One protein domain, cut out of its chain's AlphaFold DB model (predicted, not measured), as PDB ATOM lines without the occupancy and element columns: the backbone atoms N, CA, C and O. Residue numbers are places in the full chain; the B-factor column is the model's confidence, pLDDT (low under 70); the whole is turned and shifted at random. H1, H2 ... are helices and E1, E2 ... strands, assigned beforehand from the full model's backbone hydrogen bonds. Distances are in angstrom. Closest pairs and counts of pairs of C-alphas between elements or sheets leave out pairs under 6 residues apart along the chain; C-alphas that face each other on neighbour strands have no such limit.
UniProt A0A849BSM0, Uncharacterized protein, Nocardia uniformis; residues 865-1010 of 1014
ATOM      1  N   GLY A 865     111.414 181.822 108.091       80.25
ATOM      2  CA  GLY A 865     110.072 181.251 108.094       80.25
ATOM      3  C   GLY A 865     110.119 179.807 108.589       80.25
ATOM      4  O   GLY A 865     111.163 179.155 108.532       80.25
ATOM      5  N   ALA A 866     108.999 179.302 109.104       87.19
ATOM      6  CA  ALA A 866     108.897 177.906 109.513       87.19
ATOM      7  C   ALA A 866     107.486 177.368 109.283       87.19
ATOM      8  O   ALA A 866     106.504 177.955 109.741       87.19
ATOM      9  N   VAL A 867     107.397 176.208 108.638       84.88
ATOM     10  CA  VAL A 867     106.178 175.396 108.587       84.88
ATOM     11  C   VAL A 867     106.401 174.122 109.391       84.88
ATOM     12  O   VAL A 867     107.495 173.556 109.414       84.88
ATOM     13  N   ARG A 868     105.362 173.692 110.106       90.94
ATOM     14  CA  ARG A 868     105.405 172.524 110.985       90.94
ATOM     15  C   ARG A 868     104.273 171.588 110.636       90.94
ATOM     16  O   ARG A 868     103.147 172.046 110.470       90.94
ATOM     17  N   GLU A 869     104.567 170.299 110.643       87.44
ATOM     18  CA  GLU A 869     103.579 169.249 110.430       87.44
ATOM     19  C   GLU A 869     103.818 168.132 111.447       87.44
ATOM     20  O   GLU A 869     104.961 167.794 111.780       87.44
ATOM     21  N   ARG A 870     102.729 167.582 111.987       87.25
ATOM     22  CA  ARG A 870     102.792 166.508 112.979       87.25
ATOM     23  C   ARG A 870     102.574 165.163 112.303       87.25
ATOM     24  O   ARG A 870     101.583 164.966 111.614       87.25
ATOM     25  N   LEU A 871     103.483 164.233 112.558       85.31
ATOM     26  CA  LEU A 871     103.426 162.860 112.084       85.31
ATOM     27  C   LEU A 871     102.560 161.994 113.003       85.31
ATOM     28  O   LEU A 871     102.623 162.108 114.229       85.31
ATOM     29  N   ASP A 872     101.831 161.056 112.402       79.38
ATOM     30  CA  ASP A 872     101.038 160.052 113.127       79.38
ATOM     31  C   ASP A 872     101.913 159.045 113.895       79.38
ATOM     32  O   ASP A 872     101.504 158.478 114.910       79.38
ATOM     33  N   THR A 873     103.140 158.823 113.420       81.62
ATOM     34  CA  THR A 873     104.130 157.911 114.006       81.62
ATOM     35  C   THR A 873     105.473 158.609 114.149       81.62
ATOM     36  O   THR A 873     105.780 159.506 113.372       81.62
ATOM     37  N   VAL A 874     106.304 158.185 115.106       86.56
ATOM     38  CA  VAL A 874     107.636 158.772 115.334       86.56
ATOM     39  C   VAL A 874     108.698 157.979 114.547       86.56
ATOM     40  O   VAL A 874     109.133 156.937 115.040       86.56
ATOM     41  N   PRO A 875     109.133 158.435 113.353       85.88
ATOM     42  CA  PRO A 875     110.179 157.773 112.565       85.88
ATOM     43  C   PRO A 875     111.566 157.946 113.202       85.88
ATOM     44  O   PRO A 875     111.791 158.897 113.971       85.88
ATOM     45  N   GLY A 876     112.505 157.059 112.855       89.06
ATOM     46  CA  GLY A 876     113.916 157.200 113.214       89.06
ATOM     47  C   GLY A 876     114.589 158.334 112.435       89.06
ATOM     48  O   GLY A 876     114.158 158.684 111.341       89.06
ATOM     49  N   ASP A 877     115.658 158.919 112.980       88.12
ATOM     50  CA  ASP A 877     116.320 160.068 112.336       88.12
ATOM     51  C   ASP A 877     116.966 159.692 110.991       88.12
ATOM     52  O   ASP A 877     116.974 160.510 110.080       88.12
ATOM     53  N   ALA A 878     117.423 158.444 110.833       91.06
ATOM     54  CA  ALA A 878     117.920 157.932 109.555       91.06
ATOM     55  C   ALA A 878     116.820 157.836 108.486       91.06
ATOM     56  O   ALA A 878     117.087 158.108 107.322       91.06
ATOM     57  N   ASP A 879     115.584 157.507 108.875       93.44
ATOM     58  CA  ASP A 879     114.455 157.427 107.942       93.44
ATOM     59  C   ASP A 879     114.061 158.825 107.453       93.44
ATOM     60  O   ASP A 879     113.865 159.044 106.260       93.44
ATOM     61  N   VAL A 880     114.005 159.794 108.374       93.56
ATOM     62  CA  VAL A 880     113.717 161.196 108.037       93.56
ATOM     63  C   VAL A 880     114.848 161.791 107.202       93.56
ATOM     64  O   VAL A 880     114.576 162.504 106.242       93.56
ATOM     65  N   PHE A 881     116.107 161.485 107.524       94.12
ATOM     66  CA  PHE A 881     117.252 161.961 106.753       94.12
ATOM     67  C   PHE A 881     117.296 161.353 105.345       94.12
ATOM     68  O   PHE A 881     117.551 162.072 104.386       94.12
ATOM     69  N   ALA A 882     116.979 160.063 105.197       94.75
ATOM     70  CA  ALA A 882     116.847 159.419 103.892       94.75
ATOM     71  C   ALA A 882     115.727 160.053 103.055       94.75
ATOM     72  O   ALA A 882     115.946 160.378 101.892       94.75
ATOM     73  N   ALA A 883     114.558 160.296 103.658       94.62
ATOM     74  CA  ALA A 883     113.458 160.999 102.999       94.62
ATOM     75  C   ALA A 883     113.848 162.431 102.613       94.62
ATOM     76  O   ALA A 883     113.511 162.889 101.530       94.62
ATOM     77  N   TRP A 884     114.598 163.125 103.468       94.88
ATOM     78  CA  TRP A 884     115.093 164.469 103.187       94.88
ATOM     79  C   TRP A 884     116.060 164.488 102.004       94.88
ATOM     80  O   TRP A 884     115.898 165.289 101.093       94.88
ATOM     81  N   VAL A 885     117.021 163.564 101.971       92.50
ATOM     82  CA  VAL A 885     117.966 163.416 100.858       92.50
ATOM     83  C   VAL A 885     117.245 163.051  99.559       92.50
ATOM     84  O   VAL A 885     117.510 163.666  98.533       92.50
ATOM     85  N   ALA A 886     116.301 162.109  99.601       90.75
ATOM     86  CA  ALA A 886     115.507 161.736  98.433       90.75
ATOM     87  C   ALA A 886     114.643 162.902  97.928       90.75
ATOM     88  O   ALA A 886     114.567 163.125  96.724       90.75
ATOM     89  N   LEU A 887     114.042 163.686  98.831       90.81
ATOM     90  CA  LEU A 887     113.275 164.882  98.478       90.81
ATOM     91  C   LEU A 887     114.174 165.932  97.820       90.81
ATOM     92  O   LEU A 887     113.809 166.499  96.799       90.81
ATOM     93  N   LEU A 888     115.353 166.190  98.386       86.69
ATOM     94  CA  LEU A 888     116.306 167.148  97.829       86.69
ATOM     95  C   LEU A 888     116.828 166.695  96.465       86.69
ATOM     96  O   LEU A 888     116.912 167.517  95.558       86.69
ATOM     97  N   SER A 889     117.134 165.408  96.300       82.44
ATOM     98  CA  SER A 889     117.501 164.827  95.003       82.44
ATOM     99  C   SER A 889     116.365 165.005  93.992       82.44
ATOM    100  O   SER A 889     116.590 165.524  92.903       82.44
ATOM    101  N   TRP A 890     115.123 164.720  94.396       75.06
ATOM    102  CA  TRP A 890     113.930 164.897  93.568       75.06
ATOM    103  C   TRP A 890     113.697 166.355  93.141       75.06
ATOM    104  O   TRP A 890     113.489 166.627  91.962       75.06
ATOM    105  N   TYR A 891     113.763 167.305  94.079       68.25
ATOM    106  CA  TYR A 891     113.523 168.729  93.809       68.25
ATOM    107  C   TYR A 891     114.674 169.407  93.057       68.25
ATOM    108  O   TYR A 891     114.432 170.332  92.285       68.25
ATOM    109  N   SER A 892     115.918 168.977  93.279       62.94
ATOM    110  CA  SER A 892     117.091 169.534  92.589       62.94
ATOM    111  C   SER A 892     117.393 168.856  91.254       62.94
ATOM    112  O   SER A 892     118.120 169.418  90.438       62.94
ATOM    113  N   GLY A 893     116.879 167.643  91.033       52.88
ATOM    114  CA  GLY A 893     117.278 166.787  89.918       52.88
ATOM    115  C   GLY A 893     118.743 166.337  89.981       52.88
ATOM    116  O   GLY A 893     119.272 165.889  88.969       52.88
ATOM    117  N   SER A 894     119.407 166.502  91.132       67.38
ATOM    118  CA  SER A 894     120.784 166.065  91.351       67.38
ATOM    119  C   SER A 894     120.798 164.659  91.930       67.38
ATOM    120  O   SER A 894     120.167 164.389  92.957       67.38
ATOM    121  N   ASP A 895     121.589 163.789  91.315       73.62
ATOM    122  CA  ASP A 895     121.878 162.459  91.849       73.62
ATOM    123  C   ASP A 895     122.735 162.542  93.116       73.62
ATOM    124  O   ASP A 895     122.709 161.657  93.961       73.62
ATOM    125  N   GLU A 896     123.464 163.639  93.307       79.94
ATOM    126  CA  GLU A 896     124.310 163.835  94.471       79.94
ATOM    127  C   GLU A 896     123.793 164.970  95.352       79.94
ATOM    128  O   GLU A 896     123.652 166.115  94.914       79.94
ATOM    129  N   VAL A 897     123.543 164.666  96.623       81.25
ATOM    130  CA  VAL A 897     122.987 165.607  97.598       81.25
ATOM    131  C   VAL A 897     123.983 165.831  98.724       81.25
ATOM    132  O   VAL A 897     124.438 164.893  99.382       81.25
ATOM    133  N   THR A 898     124.293 167.102  98.980       81.94
ATOM    134  CA  THR A 898     125.141 167.528 100.098       81.94
ATOM    135  C   THR A 898     124.286 168.215 101.159       81.94
ATOM    136  O   THR A 898     123.573 169.169 100.863       81.94
ATOM    137  N   VAL A 899     124.345 167.725 102.400       84.75
ATOM    138  CA  VAL A 899     123.572 168.243 103.535       84.75
ATOM    139  C   VAL A 899     124.496 168.533 104.713       84.75
ATOM    140  O   VAL A 899     125.263 167.673 105.152       84.75
ATOM    141  N   GLY A 900     124.392 169.738 105.274       84.81
ATOM    142  CA  GLY A 900     125.035 170.083 106.537       84.81
ATOM    143  C   GLY A 900     124.380 169.348 107.710       84.81
ATOM    144  O   GLY A 900     123.168 169.436 107.908       84.81
ATOM    145  N   LEU A 901     125.184 168.660 108.519       83.12
ATOM    146  CA  LEU A 901     124.790 167.996 109.765       83.12
ATOM    147  C   LEU A 901     125.420 168.706 110.977       83.12
ATOM    148  O   LEU A 901     126.487 169.310 110.840       83.12
ATOM    149  N   PRO A 902     124.841 168.620 112.192       75.62
ATOM    150  CA  PRO A 902     125.471 169.168 113.397       75.62
ATOM    151  C   PRO A 902     126.886 168.618 113.631       75.62
ATOM    152  O   PRO A 902     127.708 169.236 114.305       75.62
ATOM    153  N   THR A 903     127.165 167.446 113.060       71.81
ATOM    154  CA  THR A 903     128.430 166.723 113.126       71.81
ATOM    155  C   THR A 903     129.344 166.946 111.915       71.81
ATOM    156  O   THR A 903     130.444 166.412 111.927       71.81
ATOM    157  N   GLY A 904     128.966 167.709 110.882       78.25
ATOM    158  CA  GLY A 904     129.803 167.915 109.691       78.25
ATOM    159  C   GLY A 904     128.997 168.108 108.408       78.25
ATOM    160  O   GLY A 904     127.982 168.794 108.404       78.25
ATOM    161  N   VAL A 905     129.446 167.508 107.309       80.69
ATOM    162  CA  VAL A 905     128.744 167.526 106.019       80.69
ATOM    163  C   VAL A 905     128.573 166.087 105.548       80.69
ATOM    164  O   VAL A 905     129.544 165.329 105.523       80.69
ATOM    165  N   ALA A 906     127.348 165.710 105.196       83.69
ATOM    166  CA  ALA A 906     127.033 164.431 104.583       83.69
ATOM    167  C   ALA A 906     126.804 164.625 103.086       83.69
ATOM    168  O   ALA A 906     126.062 165.514 102.678       83.69
ATOM    169  N   ARG A 907     127.432 163.773 102.279       84.81
ATOM    170  CA  ARG A 907     127.259 163.725 100.828       84.81
ATOM    171  C   ARG A 907     126.757 162.338 100.469       84.81
ATOM    172  O   ARG A 907     127.416 161.354 100.800       84.81
ATOM    173  N   LEU A 908     125.568 162.272  99.886       86.00
ATOM    174  CA  LEU A 908     124.932 161.030  99.469       86.00
ATOM    175  C   LEU A 908     124.763 161.061  97.955       86.00
ATOM    176  O   LEU A 908     124.234 162.027  97.417       86.00
ATOM    177  N   ASP A 909     125.230 160.000  97.312       82.56
ATOM    178  CA  ASP A 909     125.079 159.754  95.881       82.56
ATOM    179  C   ASP A 909     123.932 158.752  95.674       82.56
ATOM    180  O   ASP A 909     123.838 157.744  96.388       82.56
ATOM    181  N   LEU A 910     123.028 159.095  94.764       86.69
ATOM    182  CA  LEU A 910     121.828 158.373  94.359       86.69
ATOM    183  C   LEU A 910     121.868 158.036  92.857       86.69
ATOM    184  O   LEU A 910     120.880 157.515  92.345       86.69
ATOM    185  N   ALA A 911     122.985 158.280  92.158       74.50
ATOM    186  CA  ALA A 911     123.128 158.015  90.720       74.50
ATOM    187  C   ALA A 911     122.952 156.533  90.359       74.50
ATOM    188  O   ALA A 911     122.676 156.191  89.212       74.50
ATOM    189  N   ASP A 912     123.140 155.643  91.330       81.12
ATOM    190  CA  ASP A 912     122.916 154.210  91.190       81.12
ATOM    191  C   ASP A 912     121.485 153.768  91.530       81.12
ATOM    192  O   ASP A 912     121.227 152.568  91.600       81.12
ATOM    193  N   GLU A 913     120.568 154.725  91.709       87.38
ATOM    194  CA  GLU A 913     119.146 154.514  91.995       87.38
ATOM    195  C   GLU A 913     118.922 153.531  93.161       87.38
ATOM    196  O   GLU A 913     118.265 152.497  92.995       87.38
ATOM    197  N   PRO A 914     119.465 153.818  94.363       92.31
ATOM    198  CA  PRO A 914     119.433 152.872  95.469       92.31
ATOM    199  C   PRO A 914     117.993 152.521  95.846       92.31
ATOM    200  O   PRO A 914     117.089 153.364  95.782       92.31
ATOM    201  N   ALA A 915     117.778 151.289  96.305       94.38
ATOM    202  CA  ALA A 915     116.500 150.915  96.904       94.38
ATOM    203  C   ALA A 915     116.239 151.746  98.174       94.38
ATOM    204  O   ALA A 915     117.175 152.188  98.852       94.38
ATOM    205  N   GLY A 916     114.973 151.927  98.557       91.12
ATOM    206  CA  GLY A 916     114.610 152.684  99.760       91.12
ATOM    207  C   GLY A 916     115.325 152.207 101.039       91.12
ATOM    208  O   GLY A 916     115.756 153.021 101.855       91.12
ATOM    209  N   ALA A 917     115.514 150.896 101.204       92.75
ATOM    210  CA  ALA A 917     116.267 150.281 102.296       92.75
ATOM    211  C   ALA A 917     117.749 150.669 102.260       92.75
ATOM    212  O   ALA A 917     118.326 151.024 103.287       92.75
ATOM    213  N   GLU A 918     118.346 150.652 101.072       93.75
ATOM    214  CA  GLU A 918     119.750 150.981 100.867       93.75
ATOM    215  C   GLU A 918     120.019 152.464 101.138       93.75
ATOM    216  O   GLU A 918     120.971 152.802 101.845       93.75
ATOM    217  N   LEU A 919     119.142 153.361 100.675       95.38
ATOM    218  CA  LEU A 919     119.258 154.783 100.989       95.38
ATOM    219  C   LEU A 919     119.159 155.039 102.502       95.38
ATOM    220  O   LEU A 919     119.896 155.868 103.037       95.38
ATOM    221  N   ARG A 920     118.297 154.307 103.218       94.75
ATOM    222  CA  ARG A 920     118.180 154.398 104.685       94.75
ATOM    223  C   ARG A 920     119.438 153.912 105.403       94.75
ATOM    224  O   ARG A 920     119.843 154.523 106.394       94.75
ATOM    225  N   GLU A 921     120.092 152.867 104.904       94.31
ATOM    226  CA  GLU A 921     121.388 152.419 105.425       94.31
ATOM    227  C   GLU A 921     122.494 153.450 105.165       94.31
ATOM    228  O   GLU A 921     123.247 153.784 106.086       94.31
ATOM    229  N   ARG A 922     122.551 154.025 103.953       93.94
ATOM    230  CA  ARG A 922     123.477 155.120 103.605       93.94
ATOM    231  C   ARG A 922     123.262 156.335 104.509       93.94
ATOM    232  O   ARG A 922     124.224 156.884 105.041       93.94
ATOM    233  N   ALA A 923     122.006 156.707 104.748       92.81
ATOM    234  CA  ALA A 923     121.625 157.785 105.654       92.81
ATOM    235  C   ALA A 923     122.057 157.502 107.103       92.81
ATOM    236  O   ALA A 923     122.637 158.371 107.755       92.81
ATOM    237  N   ALA A 924     121.845 156.281 107.606       92.94
ATOM    238  CA  ALA A 924     122.289 155.883 108.941       92.94
ATOM    239  C   ALA A 924     123.820 155.930 109.083       92.94
ATOM    240  O   ALA A 924     124.333 156.418 110.093       92.94
ATOM    241  N   ALA A 925     124.553 155.467 108.066       90.44
ATOM    242  CA  ALA A 925     126.010 155.528 108.034       90.44
ATOM    243  C   ALA A 925     126.522 156.977 108.005       90.44
ATOM    244  O   ALA A 925     127.446 157.313 108.745       90.44
ATOM    245  N   ALA A 926     125.888 157.845 107.211       87.31
ATOM    246  CA  ALA A 926     126.224 159.263 107.124       87.31
ATOM    247  C   ALA A 926     125.997 160.001 108.456       87.31
ATOM    248  O   ALA A 926     126.853 160.773 108.881       87.31
ATOM    249  N   LEU A 927     124.897 159.710 109.160       87.00
ATOM    250  CA  LEU A 927     124.621 160.276 110.488       87.00
ATOM    251  C   LEU A 927     125.600 159.780 111.571       87.00
ATOM    252  O   LEU A 927     125.814 160.473 112.564       87.00
ATOM    253  N   ALA A 928     126.194 158.594 111.395       84.12
ATOM    254  CA  ALA A 928     127.138 157.992 112.340       84.12
ATOM    255  C   ALA A 928     128.620 158.334 112.065       84.12
ATOM    256  O   ALA A 928     129.480 158.025 112.896       84.12
ATOM    257  N   ALA A 929     128.941 158.942 110.917       79.12
ATOM    258  CA  ALA A 929     130.314 159.227 110.506       79.12
ATOM    259  C   ALA A 929     130.955 160.384 111.316       79.12
ATOM    260  O   ALA A 929     130.286 161.373 111.624       79.12
ATOM    261  N   PRO A 930     132.254 160.295 111.681       57.47
ATOM    262  CA  PRO A 930     132.939 161.322 112.465       57.47
ATOM    263  C   PRO A 930     133.331 162.580 111.665       57.47
ATOM    264  O   PRO A 930     133.559 162.555 110.461       57.47
ATOM    265  N   VAL A 931     133.448 163.668 112.428       56.44
ATOM    266  CA  VAL A 931     133.350 165.096 112.080       56.44
ATOM    267  C   VAL A 931     134.341 165.629 111.032       56.44
ATOM    268  O   VAL A 931     135.556 165.540 111.211       56.44
ATOM    269  N   GLY A 932     133.811 166.299 110.001       58.47
ATOM    270  CA  GLY A 932     134.515 167.293 109.172       58.47
ATOM    271  C   GLY A 932     134.210 168.729 109.642       58.47
ATOM    272  O   GLY A 932     133.305 168.912 110.456       58.47
ATOM    273  N   PRO A 933     134.944 169.766 109.188       56.00
ATOM    274  CA  PRO A 933     134.639 171.146 109.567       56.00
ATOM    275  C   PRO A 933     133.183 171.476 109.211       56.00
ATOM    276  O   PRO A 933     132.743 171.193 108.100       56.00
ATOM    277  N   VAL A 934     132.443 172.044 110.169       55.34
ATOM    278  CA  VAL A 934     131.056 172.487 109.972       55.34
ATOM    279  C   VAL A 934     131.075 173.576 108.897       55.34
ATOM    280  O   VAL A 934     131.518 174.697 109.153       55.34
ATOM    281  N   GLY A 935     130.700 173.205 107.673       54.72
ATOM    282  CA  GLY A 935     130.677 174.098 106.521       54.72
ATOM    283  C   GLY A 935     129.528 175.099 106.603       54.72
ATOM    284  O   GLY A 935     128.537 174.882 107.300       54.72
ATOM    285  N   ALA A 936     129.647 176.194 105.853       57.78
ATOM    286  CA  ALA A 936     128.604 177.202 105.672       57.78
ATOM    287  C   ALA A 936     127.467 176.705 104.753       57.78
ATOM    288  O   ALA A 936     126.950 177.473 103.949       57.78
ATOM    289  N   GLU A 937     127.092 175.425 104.848       68.75
ATOM    290  CA  GLU A 937     126.148 174.801 103.920       68.75
ATOM    291  C   GLU A 937     124.772 175.458 104.024       68.75
ATOM    292  O   GLU A 937     124.264 175.702 105.128       68.75
ATOM    293  N   ALA A 938     124.187 175.732 102.861       67.75
ATOM    294  CA  ALA A 938     122.877 176.353 102.709       67.75
ATOM    295  C   ALA A 938     121.734 175.415 103.137       67.75
ATOM    296  O   ALA A 938     120.744 175.872 103.710       67.75
ATOM    297  N   ILE A 939     121.909 174.106 102.910       79.56
ATOM    298  CA  ILE A 939     120.923 173.055 103.180       79.56
ATOM    299  C   ILE A 939     121.367 172.232 104.387       79.56
ATOM    300  O   ILE A 939     122.491 171.722 104.427       79.56
ATOM    301  N   ARG A 940     120.488 172.087 105.382       83.44
ATOM    302  CA  ARG A 940     120.849 171.494 106.675       83.44
ATOM    303  C   ARG A 940     119.814 170.511 107.214       83.44
ATOM    304  O   ARG A 940     118.622 170.624 106.935       83.44
ATOM    305  N   PHE A 941     120.276 169.555 108.017       87.50
ATOM    306  CA  PHE A 941     119.439 168.573 108.711       87.50
ATOM    307  C   PHE A 941     119.855 168.413 110.178       87.50
ATOM    308  O   PHE A 941     120.987 168.019 110.451       87.50
ATOM    309  N   GLY A 942     118.943 168.671 111.118       81.25
ATOM    310  CA  GLY A 942     119.184 168.604 112.568       81.25
ATOM    311  C   GLY A 942     119.147 169.971 113.262       81.25
ATOM    312  O   GLY A 942     118.714 170.961 112.678       81.25
ATOM    313  N   ASP A 943     119.589 170.035 114.519       71.62
ATOM    314  CA  ASP A 943     119.434 171.231 115.361       71.62
ATOM    315  C   ASP A 943     120.450 172.333 115.013       71.62
ATOM    316  O   ASP A 943     121.536 172.431 115.591       71.62
ATOM    317  N   PHE A 944     120.086 173.186 114.057       67.75
ATOM    318  CA  PHE A 944     120.863 174.356 113.645       67.75
ATOM    319  C   PHE A 944     120.235 175.666 114.123       67.75
ATOM    320  O   PHE A 944     119.022 175.773 114.285       67.75
ATOM    321  N   ARG A 945     121.060 176.705 114.325       57.34
ATOM    322  CA  ARG A 945     120.543 178.054 114.600       57.34
ATOM    323  C   ARG A 945     119.932 178.651 113.320       57.34
ATOM    324  O   ARG A 945     120.638 178.684 112.311       57.34
ATOM    325  N   PRO A 946     118.691 179.174 113.360       51.06
ATOM    326  CA  PRO A 946     117.961 179.649 112.176       51.06
ATOM    327  C   PRO A 946     118.568 180.899 111.518       51.06
ATOM    328  O   PRO A 946     118.258 181.206 110.377       51.06
ATOM    329  N   GLU A 947     119.467 181.603 112.207       51.44
ATOM    330  CA  GLU A 947     120.038 182.887 111.772       51.44
ATOM    331  C   GLU A 947     120.964 182.786 110.534       51.44
ATOM    332  O   GLU A 947     121.396 183.814 110.018       51.44
ATOM    333  N   ILE A 948     121.317 181.574 110.068       53.31
ATOM    334  CA  ILE A 948     122.374 181.357 109.056       53.31
ATOM    335  C   ILE A 948     122.036 180.216 108.073       53.31
ATOM    336  O   ILE A 948     122.930 179.454 107.693       53.31
ATOM    337  N   THR A 949     120.766 179.959 107.740       62.47
ATOM    338  CA  THR A 949     120.409 178.793 106.900       62.47
ATOM    339  C   THR A 949     119.302 179.091 105.898       62.47
ATOM    340  O   THR A 949     118.277 179.651 106.265       62.47
ATOM    341  N   GLU A 950     119.528 178.695 104.644       75.81
ATOM    342  CA  GLU A 950     118.592 178.878 103.527       75.81
ATOM    343  C   GLU A 950     117.428 177.890 103.610       75.81
ATOM    344  O   GLU A 950     116.275 178.275 103.419       75.81
ATOM    345  N   LEU A 951     117.723 176.632 103.955       85.56
ATOM    346  CA  LEU A 951     116.731 175.577 104.143       85.56
ATOM    347  C   LEU A 951     117.208 174.558 105.187       85.56
ATOM    348  O   LEU A 951     118.293 173.984 105.066       85.56
ATOM    349  N   ALA A 952     116.404 174.314 106.218       88.06
ATOM    350  CA  ALA A 952     116.730 173.393 107.298       88.06
ATOM    351  C   ALA A 952     115.533 172.536 107.697       88.06
ATOM    352  O   ALA A 952     114.481 173.051 108.074       88.06
ATOM    353  N   LEU A 953     115.735 171.222 107.724       90.75
ATOM    354  CA  LEU A 953     114.791 170.297 108.334       90.75
ATOM    355  C   LEU A 953     115.275 169.924 109.738       90.75
ATOM    356  O   LEU A 953     116.379 169.401 109.904       90.75
ATOM    357  N   HIS A 954     114.449 170.161 110.754       85.75
ATOM    358  CA  HIS A 954     114.780 169.812 112.134       85.75
ATOM    359  C   HIS A 954     113.557 169.325 112.923       85.75
ATOM    360  O   HIS A 954     112.415 169.400 112.465       85.75
ATOM    361  N   ARG A 955     113.807 168.752 114.107       83.00
ATOM    362  CA  ARG A 955     112.772 168.208 114.998       83.00
ATOM    363  C   ARG A 955     112.782 169.011 116.299       83.00
ATOM    364  O   ARG A 955     113.793 168.964 116.993       83.00
ATOM    365  N   PRO A 956     111.696 169.715 116.659       78.12
ATOM    366  CA  PRO A 956     111.663 170.535 117.864       78.12
ATOM    367  C   PRO A 956     112.003 169.749 119.137       78.12
ATOM    368  O   PRO A 956     111.523 168.629 119.356       78.12
ATOM    369  N   GLU A 957     112.808 170.360 120.006       69.62
ATOM    370  CA  GLU A 957     113.242 169.751 121.262       69.62
ATOM    371  C   GLU A 957     112.023 169.445 122.158       69.62
ATOM    372  O   GLU A 957     111.261 170.332 122.540       69.62
ATOM    373  N   GLY A 958     111.812 168.162 122.472       69.25
ATOM    374  CA  GLY A 958     110.691 167.695 123.298       69.25
ATOM    375  C   GLY A 958     109.466 167.167 122.541       69.25
ATOM    376  O   GLY A 958     108.597 166.579 123.185       69.25
ATOM    377  N   ASP A 959     109.405 167.274 121.205       79.31
ATOM    378  CA  ASP A 959     108.324 166.677 120.405       79.31
ATOM    379  C   ASP A 959     108.833 166.041 119.104       79.31
ATOM    380  O   ASP A 959     108.776 166.613 118.016       79.31
ATOM    381  N   ARG A 960     109.286 164.784 119.207       79.81
ATOM    382  CA  ARG A 960     109.762 164.021 118.043       79.81
ATOM    383  C   ARG A 960     108.649 163.720 117.034       79.81
ATOM    384  O   ARG A 960     108.966 163.286 115.935       79.81
ATOM    385  N   ALA A 961     107.371 163.918 117.350       83.88
ATOM    386  CA  ALA A 961     106.305 163.726 116.370       83.88
ATOM    387  C   ALA A 961     106.155 164.923 115.417       83.88
ATOM    388  O   ALA A 961     105.396 164.824 114.462       83.88
ATOM    389  N   VAL A 962     106.851 166.041 115.644       85.94
ATOM    390  CA  VAL A 962     106.768 167.234 114.793       85.94
ATOM    391  C   VAL A 962     108.003 167.337 113.903       85.94
ATOM    392  O   VAL A 962     109.135 167.213 114.376       85.94
ATOM    393  N   LEU A 963     107.775 167.570 112.611       90.31
ATOM    394  CA  LEU A 963     108.798 168.018 111.673       90.31
ATOM    395  C   LEU A 963     108.638 169.520 111.462       90.31
ATOM    396  O   LEU A 963     107.529 170.001 111.228       90.31
ATOM    397  N   GLU A 964     109.744 170.246 111.549       90.88
ATOM    398  CA  GLU A 964     109.808 171.671 111.256       90.88
ATOM    399  C   GLU A 964     110.737 171.897 110.067       90.88
ATOM    400  O   GLU A 964     111.929 171.580 110.120       90.88
ATOM    401  N   LEU A 965     110.176 172.453 108.996       90.88
ATOM    402  CA  LEU A 965     110.944 172.965 107.874       90.88
ATOM    403  C   LEU A 965     111.125 174.466 108.091       90.88
ATOM    404  O   LEU A 965     110.176 175.238 107.941       90.88
ATOM    405  N   ALA A 966     112.336 174.858 108.474       87.75
ATOM    406  CA  ALA A 966     112.755 176.248 108.519       87.75
ATOM    407  C   ALA A 966     113.352 176.643 107.167       87.75
ATOM    408  O   ALA A 966     114.114 175.885 106.568       87.75
ATOM    409  N   TYR A 967     113.009 177.829 106.691       82.69
ATOM    410  CA  TYR A 967     113.398 178.312 105.373       82.69
ATOM    411  C   TYR A 967     113.630 179.821 105.413       82.69
ATOM    412  O   TYR A 967     113.016 180.532 106.208       82.69
ATOM    413  N   ALA A 968     114.510 180.326 104.556       76.69
ATOM    414  CA  ALA A 968     114.626 181.762 104.335       76.69
ATOM    415  C   ALA A 968     113.392 182.243 103.561       76.69
ATOM    416  O   ALA A 968     113.142 181.757 102.461       76.69
ATOM    417  N   THR A 969     112.616 183.177 104.114       67.75
ATOM    418  CA  THR A 969     111.398 183.707 103.453       67.75
ATOM    419  C   THR A 969     111.694 184.484 102.170       67.75
ATOM    420  O   THR A 969     110.813 184.714 101.346       67.75
ATOM    421  N   GLU A 970     112.945 184.905 101.999       63.91
ATOM    422  CA  GLU A 970     113.466 185.517 100.783       63.91
ATOM    423  C   GLU A 970     113.690 184.498  99.666       63.91
ATOM    424  O   GLU A 970     113.715 184.885  98.497       63.91
ATOM    425  N   LEU A 971     113.870 183.232 100.046       55.88
ATOM    426  CA  LEU A 971     114.034 182.106  99.148       55.88
ATOM    427  C   LEU A 971     112.681 181.425  98.972       55.88
ATOM    428  O   LEU A 971     112.114 181.559  97.905       55.88
ATOM    429  N   PHE A 972     112.096 180.824 100.007       61.72
ATOM    430  CA  PHE A 972     110.855 180.048  99.910       61.72
ATOM    431  C   PHE A 972     109.643 180.841 100.417       61.72
ATOM    432  O   PHE A 972     109.703 181.465 101.477       61.72
ATOM    433  N   ASP A 973     108.508 180.771  99.718       65.88
ATOM    434  CA  ASP A 973     107.224 181.206 100.277       65.88
ATOM    435  C   ASP A 973     106.602 180.112 101.180       65.88
ATOM    436  O   ASP A 973     106.968 178.935 101.116       65.88
ATOM    437  N   GLU A 974     105.647 180.487 102.043       68.81
ATOM    438  CA  GLU A 974     105.016 179.546 102.986       68.81
ATOM    439  C   GLU A 974     104.272 178.397 102.286       68.81
ATOM    440  O   GLU A 974     104.256 177.275 102.797       68.81
ATOM    441  N   SER A 975     103.659 178.647 101.126       57.94
ATOM    442  CA  SER A 975     102.914 177.622 100.389       57.94
ATOM    443  C   SER A 975     103.850 176.568  99.799       57.94
ATOM    444  O   SER A 975     103.608 175.372  99.978       57.94
ATOM    445  N   THR A 976     104.974 177.001  99.227       65.50
ATOM    446  CA  THR A 976     106.049 176.146  98.719       65.50
ATOM    447  C   THR A 976     106.670 175.328  99.847       65.50
ATOM    448  O   THR A 976     106.768 174.104  99.747       65.50
ATOM    449  N   ALA A 977     106.998 175.959 100.979       75.25
ATOM    450  CA  ALA A 977     107.538 175.256 102.141       75.25
ATOM    451  C   ALA A 977     106.553 174.205 102.692       75.25
ATOM    452  O   ALA A 977     106.944 173.087 103.036       75.25
ATOM    453  N   ARG A 978     105.254 174.530 102.750       78.50
ATOM    454  CA  ARG A 978     104.200 173.601 103.191       78.50
ATOM    455  C   ARG A 978     104.044 172.419 102.235       78.50
ATOM    456  O   ARG A 978     103.838 171.294 102.696       78.50
ATOM    457  N   GLN A 979     104.176 172.651 100.931       77.44
ATOM    458  CA  GLN A 979     104.147 171.593  99.924       77.44
ATOM    459  C   GLN A 979     105.364 170.668 100.055       77.44
ATOM    460  O   GLN A 979     105.185 169.460 100.176       77.44
ATOM    461  N   MET A 980     106.579 171.218 100.171       84.19
ATOM    462  CA  MET A 980     107.797 170.427 100.396       84.19
ATOM    463  C   MET A 980     107.704 169.572 101.663       84.19
ATOM    464  O   MET A 980     108.089 168.403 101.657       84.19
ATOM    465  N   LEU A 981     107.160 170.126 102.750       87.38
ATOM    466  CA  LEU A 981     106.945 169.375 103.984       87.38
ATOM    467  C   LEU A 981     105.899 168.262 103.802       87.38
ATOM    468  O   LEU A 981     106.056 167.175 104.352       87.38
ATOM    469  N   THR A 982     104.863 168.497 102.998       84.25
ATOM    470  CA  THR A 982     103.860 167.477 102.658       84.25
ATOM    471  C   THR A 982     104.477 166.341 101.840       84.25
ATOM    472  O   THR A 982     104.270 165.167 102.153       84.25
ATOM    473  N   ASP A 983     105.278 166.669 100.830       86.56
ATOM    474  CA  ASP A 983     105.921 165.685  99.958       86.56
ATOM    475  C   ASP A 983     107.013 164.901 100.681       86.56
ATOM    476  O   ASP A 983     107.104 163.687 100.509       86.56
ATOM    477  N   LEU A 984     107.745 165.538 101.600       92.94
ATOM    478  CA  LEU A 984     108.657 164.855 102.518       92.94
ATOM    479  C   LEU A 984     107.945 163.749 103.305       92.94
ATOM    480  O   LEU A 984     108.479 162.654 103.467       92.94
ATOM    481  N   ILE A 985     106.740 164.026 103.809       90.94
ATOM    482  CA  ILE A 985     105.963 163.074 104.613       90.94
ATOM    483  C   ILE A 985     105.458 161.918 103.756       90.94
ATOM    484  O   ILE A 985     105.496 160.765 104.193       90.94
ATOM    485  N   ARG A 986     105.008 162.206 102.530       86.75
ATOM    486  CA  ARG A 986     104.608 161.176 101.563       86.75
ATOM    487  C   ARG A 986     105.790 160.286 101.201       86.75
ATOM    488  O   ARG A 986     105.668 159.067 101.254       86.75
ATOM    489  N   LEU A 987     106.940 160.887 100.918       90.38
ATOM    490  CA  LEU A 987     108.161 160.177 100.565       90.38
ATOM    491  C   LEU A 987     108.689 159.330 101.724       90.38
ATOM    492  O   LEU A 987     109.041 158.171 101.530       90.38
ATOM    493  N   LEU A 988     108.662 159.865 102.946       92.75
ATOM    494  CA  LEU A 988     108.974 159.115 104.162       92.75
ATOM    495  C   LEU A 988     108.071 157.884 104.300       92.75
ATOM    496  O   LEU A 988     108.557 156.803 104.622       92.75
ATOM    497  N   ARG A 989     106.766 158.028 104.045       89.94
ATOM    498  CA  ARG A 989     105.834 156.897 104.057       89.94
ATOM    499  C   ARG A 989     106.192 155.876 102.975       89.94
ATOM    500  O   ARG A 989     106.312 154.699 103.299       89.94
ATOM    501  N   GLY A 990     106.434 156.319 101.741       88.50
ATOM    502  CA  GLY A 990     106.828 155.449 100.632       88.50
ATOM    503  C   GLY A 990     108.105 154.654 100.922       88.50
ATOM    504  O   GLY A 990     108.128 153.438 100.750       88.50
ATOM    505  N   LEU A 991     109.137 155.299 101.475       90.88
ATOM    506  CA  LEU A 991     110.390 154.639 101.869       90.88
ATOM    507  C   LEU A 991     110.198 153.569 102.957       90.88
ATOM    508  O   LEU A 991     110.985 152.625 103.042       90.88
ATOM    509  N   LEU A 992     109.179 153.717 103.808       89.19
ATOM    510  CA  LEU A 992     108.853 152.753 104.860       89.19
ATOM    511  C   LEU A 992     107.937 151.624 104.366       89.19
ATOM    512  O   LEU A 992     108.059 150.498 104.848       89.19
ATOM    513  N   GLU A 993     107.028 151.910 103.434       90.12
ATOM    514  CA  GLU A 993     106.045 150.953 102.909       90.12
ATOM    515  C   GLU A 993     106.615 150.063 101.796       90.12
ATOM    516  O   GLU A 993     106.321 148.866 101.769       90.12
ATOM    517  N   THR A 994     107.456 150.611 100.915       89.31
ATOM    518  CA  THR A 994     108.075 149.898  99.785       89.31
ATOM    519  C   THR A 994     109.603 150.017  99.822       89.31
ATOM    520  O   THR A 994     110.195 150.622  98.934       89.31
ATOM    521  N   PRO A 995     110.280 149.461 100.843       90.81
ATOM    522  CA  PRO A 995     111.718 149.661 101.037       90.81
ATOM    523  C   PRO A 995     112.589 148.987  99.964       90.81
ATOM    524  O   PRO A 995     113.749 149.350  99.815       90.81
ATOM    525  N   GLU A 996     112.060 148.022  99.216       92.44
ATOM    526  CA  GLU A 996     112.807 147.317  98.164       92.44
ATOM    527  C   GLU A 996     112.761 148.038  96.805       92.44
ATOM    528  O   GLU A 996     113.507 147.677  95.898       92.44
ATOM    529  N   ASP A 997     111.893 149.044  96.651       87.62
ATOM    530  CA  ASP A 997     111.729 149.765  95.388       87.62
ATOM    531  C   ASP A 997     112.826 150.840  95.229       87.62
ATOM    532  O   ASP A 997     113.268 151.416  96.234       87.62
ATOM    533  N   PRO A 998     113.258 151.153  93.989       87.62
ATOM    534  CA  PRO A 998     114.181 152.253  93.723       87.62
ATOM    535  C   PRO A 998     113.627 153.586  94.231       87.62
ATOM    536  O   PRO A 998     112.446 153.897  94.059       87.62
ATOM    537  N   VAL A 999     114.482 154.409  94.838       84.69
ATOM    538  CA  VAL A 999     114.092 155.726  95.370       84.69
ATOM    539  C   VAL A 999     113.396 156.620  94.329       84.69
ATOM    540  O   VAL A 999     112.385 157.224  94.700       84.69
ATOM    541  N   PRO A1000     113.831 156.688  93.052       77.38
ATOM    542  CA  PRO A1000     113.107 157.440  92.025       77.38
ATOM    543  C   PRO A1000     111.658 156.969  91.845       77.38
ATOM    544  O   PRO A1000     110.745 157.792  91.801       77.38
ATOM    545  N   ASP A1001     111.418 155.657  91.842       76.31
ATOM    546  CA  ASP A1001     110.077 155.078  91.690       76.31
ATOM    547  C   ASP A1001     109.194 155.361  92.912       76.31
ATOM    548  O   ASP A1001     107.997 155.647  92.795       76.31
ATOM    549  N   ILE A1002     109.777 155.310  94.113       80.69
ATOM    550  CA  ILE A1002     109.098 155.708  95.350       80.69
ATOM    551  C   ILE A1002     108.738 157.196  95.300       80.69
ATOM    552  O   ILE A1002     107.624 157.546  95.691       80.69
ATOM    553  N   ALA A1003     109.632 158.058  94.811       77.31
ATOM    554  CA  ALA A1003     109.395 159.493  94.698       77.31
ATOM    555  C   ALA A1003     108.292 159.818  93.690       77.31
ATOM    556  O   ALA A1003     107.347 160.521  94.046       77.31
ATOM    557  N   VAL A1004     108.332 159.221  92.493       67.56
ATOM    558  CA  VAL A1004     107.270 159.342  91.481       67.56
ATOM    559  C   VAL A1004     105.921 158.950  92.078       67.56
ATOM    560  O   VAL A1004     104.981 159.737  92.060       67.56
ATOM    561  N   ARG A1005     105.822 157.763  92.678       80.81
ATOM    562  CA  ARG A1005     104.565 157.261  93.246       80.81
ATOM    563  C   ARG A1005     104.075 158.091  94.432       80.81
ATOM    564  O   ARG A1005     102.892 158.376  94.544       80.81
ATOM    565  N   SER A1006     104.975 158.504  95.321       77.00
ATOM    566  CA  SER A1006     104.592 159.205  96.553       77.00
ATOM    567  C   SER A1006     104.269 160.680  96.322       77.00
ATOM    568  O   SER A1006     103.427 161.225  97.029       77.00
ATOM    569  N   ILE A1007     104.934 161.332  95.366       72.06
ATOM    570  CA  ILE A1007     104.834 162.779  95.136       72.06
ATOM    571  C   ILE A1007     103.900 163.087  93.951       72.06
ATOM    572  O   ILE A1007     103.100 164.015  94.046       72.06
ATOM    573  N   ALA A1008     103.922 162.293  92.871       55.75
ATOM    574  CA  ALA A1008     103.116 162.553  91.672       55.75
ATOM    575  C   ALA A1008     101.671 162.007  91.733       55.75
ATOM    576  O   ALA A1008     100.799 162.539  91.049       55.75
ATOM    577  N   GLU A1009     101.360 160.992  92.554       46.31
ATOM    578  CA  GLU A1009     100.015 160.369  92.599       46.31
ATOM    579  C   GLU A1009      99.001 161.068  93.530       46.31
ATOM    580  O   GLU A1009      97.926 160.527  93.803       46.31
ATOM    581  N   ALA A1010      99.266 162.293  93.999       38.22
ATOM    582  CA  ALA A1010      98.346 163.002  94.898       38.22
ATOM    583  C   ALA A1010      96.972 163.356  94.281       38.22
ATOM    584  O   ALA A1010      96.095 163.821  95.006       38.22
TER     585      ALA A1010
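AT A GLANCE: This is residues 865 to 1010 of the 1014 residues of an uncharacterized protein of Nocardia uniformis (UniProt A0A849BSM0). Six strands form a curved wall, E1, E6, E5 and E4 as one sheet and the hairpin E2 and E3 as a second one beside E4, and the wall wraps partly round helix H1 in the core. H3 covers E1 and E6, H2 packs on E3, and H4 packs on H3 and on one end of H1. The printed part has 146 residues, with four named helices and six named strands in the order E1 H1 E2 E3 H2 E4 E5 E6 H3 H4, of the mixed class. The larger sheet, E1 E6 E5 E4, is mixed, the smaller antiparallel. The whole is compact, with a radius of gyration of the C-alphas of 14.1 A, and rounded, spanning 38 by 34 by 30 A.

IN THESE COORDINATES: E1, residues 865 to 870, starts at C-alpha 865 (110.072, 181.251, 108.094) and is 17.2 A long. H1, residues 877 to 892, measures 21.9 A. E2, residues 896 to 901, and E3, residues 904 to 909, follow. H2, residues 916 to 928, is 18.5 A long and starts at C-alpha 916 (114.610, 152.684, 99.760). E4 is residues 939 to 941, E5 residues 951 to 954, and E6 residues 962 to 968, 19.5 A. H3, residues 974 to 993, is the longest helix at 28.6 A. H4, residues 999 to 1008, ends at C-alpha 1008 (103.116, 162.553, 91.672).

HOW THE PARTS SIT: E1 and E6 are antiparallel, with N 867 and O 965 3.0 A apart. E5 and E6 form a hairpin, with N 952 and O 966 at 2.8 A. E4 is parallel to E5, with N 940 and O 951 at 2.9 A. In the hairpin of E2 and E3, N 899 and O 906 are 2.8 A apart. The closest C-alphas of E2 and E4, Gly 900 and Arg 940, are 4.4 A apart. H1 and H3 lie on the same face of the larger sheet, making two layers, helices on one face of a sheet. H1 is over E5 and E4 at a height of 10.2 A, H3 over E1 and E6 at 9.2 A. H1 and H3 touch at a steep tilt of 58 degrees, opposite ways, closest at C-alphas 883 and 988, 5.0 A. H1 touches H2 with residues 878 to 882 alone, closest at C-alphas 878 and 924, 4.9 A. H3 touches H4, closest at C-alphas 986 and 1006, 5.4 A. In H1, H2, H3 and H4 every O i to N i+4 pair is within hydrogen-bond range.

THE WHOLE: The two C-alphas farthest apart, Pro 933 and Glu 1009, are 40.0 A apart. The printed part has no cut, and no link is long. The mean pLDDT of the printed part is 79.8; residues under 70 include 930 to 938 and 969 to 976.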